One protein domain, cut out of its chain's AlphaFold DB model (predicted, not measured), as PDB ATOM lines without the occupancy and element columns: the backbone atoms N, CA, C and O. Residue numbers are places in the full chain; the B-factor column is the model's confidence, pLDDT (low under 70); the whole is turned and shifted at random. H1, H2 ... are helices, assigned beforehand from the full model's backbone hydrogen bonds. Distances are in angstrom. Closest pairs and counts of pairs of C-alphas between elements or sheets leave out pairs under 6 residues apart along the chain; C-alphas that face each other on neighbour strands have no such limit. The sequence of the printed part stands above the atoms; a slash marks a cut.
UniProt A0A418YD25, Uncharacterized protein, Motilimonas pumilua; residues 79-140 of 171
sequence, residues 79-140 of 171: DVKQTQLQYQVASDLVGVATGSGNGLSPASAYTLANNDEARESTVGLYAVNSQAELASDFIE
ATOM      1  N   ASP A  79     200.207 225.283 231.422       88.00
ATOM      2  CA  ASP A  79     200.231 225.854 230.069       88.00
ATOM      3  C   ASP A  79     201.605 225.690 229.403       88.00
ATOM      4  O   ASP A  79     201.709 225.287 228.237       88.00
ATOM      5  N   VAL A  80     202.685 225.925 230.155       89.88
ATOM      6  CA  VAL A  80     204.056 225.719 229.666       89.88
ATOM      7  C   VAL A  80     204.292 224.248 229.331       89.88
ATOM      8  O   VAL A  80     204.830 223.938 228.265       89.88
ATOM      9  N   LYS A  81     203.874 223.323 230.201       88.25
ATOM     10  CA  LYS A  81     204.037 221.880 229.974       88.25
ATOM     11  C   LYS A  81     203.198 221.368 228.816       88.25
ATOM     12  O   LYS A  81     203.690 220.574 228.019       88.25
ATOM     13  N   GLN A  82     201.974 221.854 228.682       89.62
ATOM     14  CA  GLN A  82     201.110 221.543 227.554       89.62
ATOM     15  C   GLN A  82     201.730 222.007 226.241       89.62
ATOM     16  O   GLN A  82     201.798 221.230 225.288       89.62
ATOM     17  N   THR A  83     202.252 223.232 226.210       89.56
ATOM     18  CA  THR A  83     202.948 223.774 225.040       89.56
ATOM     19  C   THR A  83     204.193 222.951 224.701       89.56
ATOM     20  O   THR A  83     204.372 222.550 223.553       89.56
ATOM     21  N   GLN A  84     205.030 222.624 225.692       90.69
ATOM     22  CA  GLN A  84     206.205 221.763 225.493       90.69
ATOM     23  C   GLN A  84     205.821 220.398 224.918       90.69
ATOM     24  O   GLN A  84     206.450 219.932 223.968       90.69
ATOM     25  N   LEU A  85     204.769 219.774 225.454       91.25
ATOM     26  CA  LEU A  85     204.302 218.474 224.988       91.25
ATOM     27  C   LEU A  85     203.798 218.539 223.541       91.25
ATOM     28  O   LEU A  85     204.095 217.642 222.759       91.25
ATOM     29  N   GLN A  86     203.090 219.604 223.156       89.44
ATOM     30  CA  GLN A  86     202.669 219.809 221.767       89.44
ATOM     31  C   GLN A  86     203.867 219.910 220.816       89.44
ATOM     32  O   GLN A  86     203.887 219.227 219.792       89.44
ATOM     33  N   TYR A  87     204.881 220.709 221.164       92.25
ATOM     34  CA  TYR A  87     206.101 220.818 220.360       92.25
ATOM     35  C   TYR A  87     206.846 219.489 220.256       92.25
ATOM     36  O   TYR A  87     207.280 219.121 219.165       92.25
ATOM     37  N   GLN A  88     206.952 218.749 221.361       91.25
ATOM     38  CA  GLN A  88     207.603 217.443 221.379       91.25
ATOM     39  C   GLN A  88     206.881 216.455 220.460       91.25
ATOM     40  O   GLN A  88     207.504 215.853 219.592       91.25
ATOM     41  N   VAL A  89     205.558 216.344 220.589       90.75
ATOM     42  CA  VAL A  89     204.739 215.446 219.764       90.75
ATOM     43  C   VAL A  89     204.833 215.811 218.281       90.75
ATOM     44  O   VAL A  89     204.970 214.922 217.442       90.75
ATOM     45  N   ALA A  90     204.798 217.103 217.945       89.38
ATOM     46  CA  ALA A  90     204.939 217.564 216.567       89.38
ATOM     47  C   ALA A  90     206.334 217.254 215.998       89.38
ATOM     48  O   ALA A  90     206.442 216.725 214.891       89.38
ATOM     49  N   SER A  91     207.394 217.534 216.761       90.38
ATOM     50  CA  SER A  91     208.773 217.216 216.378       90.38
ATOM     51  C   SER A  91     208.967 215.714 216.175       90.38
ATOM     52  O   SER A  91     209.586 215.298 215.199       90.38
ATOM     53  N   ASP A  92     208.397 214.893 217.055       89.06
ATOM     54  CA  ASP A  92     208.497 213.439 216.972       89.06
ATOM     55  C   ASP A  92     207.724 212.887 215.778       89.06
ATOM     56  O   ASP A  92     208.235 212.022 215.073       89.06
ATOM     57  N   LEU A  93     206.543 213.429 215.469       87.56
ATOM     58  CA  LEU A  93     205.811 213.082 214.249       87.56
ATOM     59  C   LEU A  93     206.605 213.409 212.985       87.56
ATOM     60  O   LEU A  93     206.658 212.588 212.068       87.56
ATOM     61  N   VAL A  94     207.246 214.579 212.942       89.31
ATOM     62  CA  VAL A  94     208.128 214.952 211.831       89.31
ATOM     63  C   VAL A  94     209.320 213.998 211.764       89.31
ATOM     64  O   VAL A  94     209.603 213.469 210.694       89.31
ATOM     65  N   GLY A  95     209.963 213.696 212.895       88.06
ATOM     66  CA  GLY A  95     211.081 212.753 212.968       88.06
ATOM     67  C   GLY A  95     210.705 211.334 212.533       88.06
ATOM     68  O   GLY A  95     211.481 210.671 211.851       88.06
ATOM     69  N   VAL A  96     209.498 210.871 212.865       87.62
ATOM     70  CA  VAL A  96     208.948 209.595 212.392       87.62
ATOM     71  C   VAL A  96     208.710 209.638 210.884       87.62
ATOM     72  O   VAL A  96     209.103 208.706 210.183       87.62
ATOM     73  N   ALA A  97     208.134 210.725 210.368       86.00
ATOM     74  CA  ALA A  97     207.896 210.897 208.936       86.00
ATOM     75  C   ALA A  97     209.201 210.972 208.121       86.00
ATOM     76  O   ALA A  97     209.241 210.498 206.987       86.00
ATOM     77  N   THR A  98     210.278 211.521 208.691       89.44
ATOM     78  CA  THR A  98     211.603 211.605 208.054       89.44
ATOM     79  C   THR A  98     212.518 210.418 208.373       89.44
ATOM     80  O   THR A  98     213.661 210.395 207.921       89.44
ATOM     81  N   GLY A  99     212.059 209.438 209.159       81.31
ATOM     82  CA  GLY A  99     212.843 208.255 209.533       81.31
ATOM     83  C   GLY A  99     214.003 208.519 210.505       81.31
ATOM     84  O   GLY A  99     214.921 207.710 210.588       81.31
ATOM     85  N   SER A 100     213.985 209.637 211.236       80.06
ATOM     86  CA  SER A 100     215.006 210.058 212.218       80.06
ATOM     87  C   SER A 100     214.494 210.033 213.673       80.06
ATOM     88  O   SER A 100     214.959 210.800 214.517       80.06
ATOM     89  N   GLY A 101     213.498 209.193 213.972       73.62
ATOM     90  CA  GLY A 101     212.763 209.196 215.241       73.62
ATOM     91  C   GLY A 101     213.568 208.705 216.451       73.62
ATOM     92  O   GLY A 101     213.551 207.518 216.754       73.62
ATOM     93  N   ASN A 102     214.204 209.632 217.173       80.25
ATOM     94  CA  ASN A 102     214.841 209.387 218.479       80.25
ATOM     95  C   ASN A 102     213.957 209.785 219.682       80.25
ATOM     96  O   ASN A 102     214.405 209.697 220.823       80.25
ATOM     97  N   GLY A 103     212.736 210.271 219.435       84.31
ATOM     98  CA  GLY A 103     211.799 210.715 220.468       84.31
ATOM     99  C   GLY A 103     210.712 209.687 220.776       84.31
ATOM    100  O   GLY A 103     210.975 208.487 220.861       84.31
ATOM    101  N   LEU A 104     209.474 210.152 220.961       84.50
ATOM    102  CA  LEU A 104     208.319 209.287 221.193       84.50
ATOM    103  C   LEU A 104     208.175 208.228 220.094       84.50
ATOM    104  O   LEU A 104     208.437 208.470 218.914       84.50
ATOM    105  N   SER A 105     207.684 207.048 220.483       89.69
ATOM    106  CA  SER A 105     207.356 206.014 219.504       89.69
ATOM    107  C   SER A 105     206.300 206.532 218.513       89.69
ATOM    108  O   SER A 105     205.430 207.313 218.917       89.69
ATOM    109  N   PRO A 106     206.296 206.068 217.249       85.81
ATOM    110  CA  PRO A 106     205.293 206.462 216.259       85.81
ATOM    111  C   PRO A 106     203.855 206.337 216.767       85.81
ATOM    112  O   PRO A 106     203.045 207.242 216.584       85.81
ATOM    113  N   ALA A 107     203.548 205.236 217.460       88.50
ATOM    114  CA  ALA A 107     202.223 204.991 218.012       88.50
ATOM    115  C   ALA A 107     201.872 205.988 219.127       88.50
ATOM    116  O   ALA A 107     200.761 206.521 219.153       88.50
ATOM    117  N   SER A 108     202.820 206.281 220.023       86.75
ATOM    118  CA  SER A 108     202.635 207.251 221.107       86.75
ATOM    119  C   SER A 108     202.458 208.669 220.569       86.75
ATOM    120  O   SER A 108     201.519 209.356 220.963       86.75
ATOM    121  N   ALA A 109     203.310 209.088 219.631       86.19
ATOM    122  CA  ALA A 109     203.234 210.402 219.004       86.19
ATOM    123  C   ALA A 109     201.904 210.584 218.260       86.19
ATOM    124  O   ALA A 109     201.226 211.589 218.449       86.19
ATOM    125  N   TYR A 110     201.469 209.579 217.492       88.19
ATOM    126  CA  TYR A 110     200.197 209.636 216.769       88.19
ATOM    127  C   TYR A 110     198.984 209.666 217.709       88.19
ATOM    128  O   TYR A 110     198.022 210.391 217.460       88.19
ATOM    129  N   THR A 111     199.033 208.907 218.806       89.06
ATOM    130  CA  THR A 111     197.960 208.902 219.812       89.06
ATOM    131  C   THR A 111     197.855 210.260 220.498       89.06
ATOM    132  O   THR A 111     196.766 210.814 220.585       89.06
ATOM    133  N   LEU A 112     198.982 210.835 220.929       89.94
ATOM    134  CA  LEU A 112     199.011 212.141 221.597       89.94
ATOM    135  C   LEU A 112     198.681 213.302 220.646       89.94
ATOM    136  O   LEU A 112     198.085 214.296 221.059       89.94
ATOM    137  N   ALA A 113     199.042 213.195 219.370       87.12
ATOM    138  CA  ALA A 113     198.740 214.228 218.384       87.12
ATOM    139  C   ALA A 113     197.241 214.349 218.105       87.12
ATOM    140  O   ALA A 113     196.743 215.455 217.924       87.12
ATOM    141  N   ASN A 114     196.526 213.223 218.098       88.38
ATOM    142  CA  ASN A 114     195.100 213.179 217.770       88.38
ATOM    143  C   ASN A 114     194.191 213.145 219.003       88.38
ATOM    144  O   ASN A 114     192.973 213.063 218.857       88.38
ATOM    145  N   ASN A 115     194.760 213.165 220.209       90.38
ATOM    146  CA  ASN A 115     193.999 213.082 221.446       90.38
ATOM    147  C   ASN A 115     194.469 214.145 222.444       90.38
ATOM    148  O   ASN A 115     195.461 213.978 223.159       90.38
ATOM    149  N   ASP A 116     193.724 215.245 222.483       85.38
ATOM    150  CA  ASP A 116     193.981 216.371 223.379       85.38
ATOM    151  C   ASP A 116     193.867 215.968 224.855       85.38
ATOM    152  O   ASP A 116     194.658 216.421 225.679       85.38
ATOM    153  N   GLU A 117     192.957 215.050 225.171       88.06
ATOM    154  CA  GLU A 117     192.686 214.564 226.525       88.06
ATOM    155  C   GLU A 117     193.841 213.705 227.064       88.06
ATOM    156  O   GLU A 117     194.241 213.825 228.222       88.06
ATOM    157  N   ALA A 118     194.480 212.907 226.203       86.06
ATOM    158  CA  ALA A 118     195.695 212.169 226.536       86.06
ATOM    159  C   ALA A 118     196.880 213.113 226.808       86.06
ATOM    160  O   ALA A 118     197.683 212.865 227.716       86.06
ATOM    161  N   ARG A 119     196.985 214.226 226.063       87.31
ATOM    162  CA  ARG A 119     197.993 215.261 226.346       87.31
ATOM    163  C   ARG A 119     197.708 215.968 227.663       87.31
ATOM    164  O   ARG A 119     198.625 216.141 228.462       87.31
ATOM    165  N   GLU A 120     196.461 216.354 227.905       87.75
ATOM    166  CA  GLU A 120     196.073 217.031 229.140       87.75
ATOM    167  C   GLU A 120     196.272 216.132 230.364       87.75
ATOM    168  O   GLU A 120     196.831 216.581 231.361       87.75
ATOM    169  N   SER A 121     195.927 214.845 230.272       88.69
ATOM    170  CA  SER A 121     196.188 213.857 231.325       88.69
ATOM    171  C   SER A 121     197.682 213.742 231.646       88.69
ATOM    172  O   SER A 121     198.075 213.754 232.815       88.69
ATOM    173  N   THR A 122     198.528 213.722 230.612       85.25
ATOM    174  CA  THR A 122     199.989 213.687 230.766       85.25
ATOM    175  C   THR A 122     200.499 214.933 231.499       85.25
ATOM    176  O   THR A 122     201.287 214.826 232.437       85.25
ATOM    177  N   VAL A 123     200.012 216.123 231.133       88.06
ATOM    178  CA  VAL A 123     200.344 217.387 231.816       88.06
ATOM    179  C   VAL A 123     199.818 217.411 233.252       88.06
ATOM    180  O   VAL A 123     200.520 217.859 234.158       88.06
ATOM    181  N   GLY A 124     198.609 216.900 233.481       84.94
ATOM    182  CA  GLY A 124     198.001 216.789 234.803       84.94
ATOM    183  C   GLY A 124     198.842 215.940 235.753       84.94
ATOM    184  O   GLY A 124     199.049 216.340 236.897       84.94
ATOM    185  N   LEU A 125     199.410 214.834 235.268       84.19
ATOM    186  CA  LEU A 125     200.327 214.008 236.054       84.19
ATOM    187  C   LEU A 125     201.583 214.791 236.475       84.19
ATOM    188  O   LEU A 125     202.001 214.709 237.629       84.19
ATOM    189  N   TYR A 126     202.154 215.604 235.579       83.75
ATOM    190  CA  TYR A 126     203.273 216.486 235.928       83.75
ATOM    191  C   TYR A 126     202.881 217.556 236.952       83.75
ATOM    192  O   TYR A 126     203.653 217.833 237.866       83.75
ATOM    193  N   ALA A 127     201.684 218.135 236.837       79.81
ATOM    194  CA  ALA A 127     201.198 219.138 237.782       79.81
ATOM    195  C   ALA A 127     200.977 218.554 239.189       79.81
ATOM    196  O   ALA A 127     201.335 219.193 240.175       79.81
ATOM    197  N   VAL A 128     200.445 217.330 239.291       81.50
ATOM    198  CA  VAL A 128     200.296 216.624 240.575       81.50
ATOM    199  C   VAL A 128     201.659 216.338 241.205       81.50
ATOM    200  O   VAL A 128     201.848 216.602 242.390       81.50
ATOM    201  N   ASN A 129     202.631 215.868 240.417       79.94
ATOM    202  CA  ASN A 129     203.994 215.649 240.910       79.94
ATOM    203  C   ASN A 129     204.650 216.953 241.390       79.94
ATOM    204  O   ASN A 129     205.259 216.973 242.453       79.94
ATOM    205  N   SER A 130     204.466 218.057 240.660       77.00
ATOM    206  CA  SER A 130     204.999 219.364 241.059       77.00
ATOM    207  C   SER A 130     204.361 219.891 242.349       77.00
ATOM    208  O   SER A 130     205.056 220.475 243.174       77.00
ATOM    209  N   GLN A 131     203.064 219.654 242.573       74.12
ATOM    210  CA  GLN A 131     202.433 220.000 243.852       74.12
ATOM    211  C   GLN A 131     202.989 219.184 245.019       74.12
ATOM    212  O   GLN A 131     203.147 219.728 246.108       74.12
ATOM    213  N   ALA A 132     203.273 217.896 244.811       73.25
ATOM    214  CA  ALA A 132     203.850 217.045 245.848       73.25
ATOM    215  C   ALA A 132     205.262 217.506 246.247       73.25
ATOM    216  O   ALA A 132     205.593 217.497 247.430       73.25
ATOM    217  N   GLU A 133     206.062 217.962 245.281       71.50
ATOM    218  CA  GLU A 133     207.393 218.534 245.517       71.50
ATOM    219  C   GLU A 133     207.297 219.843 246.318       71.50
ATOM    220  O   GLU A 133     207.862 219.940 247.403       71.50
ATOM    221  N   LEU A 134     206.450 220.784 245.885       67.25
ATOM    222  CA  LEU A 134     206.217 222.045 246.608       67.25
ATOM    223  C   LEU A 134     205.655 221.832 248.026       67.25
ATOM    224  O   LEU A 134     205.964 222.589 248.946       67.25
ATOM    225  N   ALA A 135     204.814 220.814 248.222       66.50
ATOM    226  CA  ALA A 135     204.302 220.453 249.542       66.50
ATOM    227  C   ALA A 135     205.382 219.826 250.439       66.50
ATOM    228  O   ALA A 135     205.344 220.027 251.653       66.50
ATOM    229  N   SER A 136     206.333 219.090 249.858       62.28
ATOM    230  CA  SER A 136     207.442 218.473 250.595       62.28
ATOM    231  C   SER A 136     208.433 219.529 251.085       62.28
ATOM    232  O   SER A 136     208.756 219.534 252.272       62.28
ATOM    233  N   ASP A 137     208.799 220.489 250.227       59.16
ATOM    234  CA  ASP A 137     209.665 221.622 250.587       59.16
ATOM    235  C   ASP A 137     209.094 222.434 251.764       59.16
ATOM    236  O   ASP A 137     209.822 222.857 252.663       59.16
ATOM    237  N   PHE A 138     207.770 222.624 251.802       57.66
ATOM    238  CA  PHE A 138     207.115 223.343 252.897       57.66
ATOM    239  C   PHE A 138     207.176 222.581 254.228       57.66
ATOM    240  O   PHE A 138     207.381 223.194 255.277       57.66
ATOM    241  N   ILE A 139     207.006 221.253 254.212       59.12
ATOM    242  CA  ILE A 139     207.112 220.441 255.431       59.12
ATOM    243  C   ILE A 139     208.535 220.531 255.977       59.12
ATOM    244  O   ILE A 139     208.694 220.830 257.159       59.12
ATOM    245  N   GLU A 140     209.542 220.372 255.115       58.34
ATOM    246  CA  GLU A 140     210.956 220.418 255.494       58.34
ATOM    247  C   GLU A 140     211.344 221.785 256.084       58.34
ATOM    248  O   GLU A 140     211.981 221.853 257.138       58.34
TER     249      GLU A 140
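This is residues 79 to 140 of the 171 residues of an uncharacterized protein of Motilimonas pumilua (UniProt A0A418YD25). A short helix, H2, packs on the longer helix H1, and a still longer helix, H3, starts beside the first part of H1 and runs on past it, with residues 128 to 140 sticking out as a free arm. H1 and H3 overlap only near their first residues and run off opposite ways, steeply tilted, with H2 over H1 on the way between them. The printed part has 62 residues with three named helices, in the order H1, H2, H3, and no named strand; the class is all helix. The whole is loose, with a radius of gyration of the C-alphas of 14.5 A, and the arm of H3 adds to its length in a rod of 48 by 22 by 17 A.

Find C-alpha 79 at (200.231, 225.854, 230.069); from there H1, residues 79 to 97, runs 27.0 A to C-alpha 97 at (207.896, 210.897, 208.936). Read on through residues 98 to 105 to Pro 106, where H2 begins; it holds residues 106 to 114 and is 12.3 A long. After Asn 115 comes H3, residues 116 to 140, the longest helix, which runs 36.5 A from C-alpha 116 to C-alpha 140 at (210.956, 220.418, 255.494).

Begin with H1 and look at Val 89: its C-alpha is 5.3 A from that of Ala 109, the closest C-alphas of H1 and H2. These two helices touch, at a steep tilt of 49 degrees, opposite ways. Nearer the first residue, H1 touches H3 with residues 81 to 86 alone, and H3 touches H1 with residues 119 to 123 alone. The closest C-alphas there are those of Gln 82 and Val 123, 6.0 A apart, and H1 and H3 stand at a steep tilt of 47 degrees, opposite ways. H2 and H3 only just touch, with 3 pairs of C-alphas within 8 A, and touch only at the corner by their link; the closest C-alphas are those of Leu 112 and Arg 119, 5.8 A apart, and their lines are about perpendicular at 86 degrees. In H1, H2 and H3 every O i to N i+4 pair is within hydrogen-bond range.

The two C-alphas farthest apart, those of Thr 98 and Ile 139, lie 48.4 A from each other. Leave out residues 128 to 140, which stand free, and the remaining 49 residues span 32 by 17 by 13 A. The link from H1 to H2 is short and the link from H2 to H3 is tight; the printed part has no cut. The mean pLDDT of the printed part is 83.2, and you will find values under 70, the model's low confidence, at residues 134 to 140.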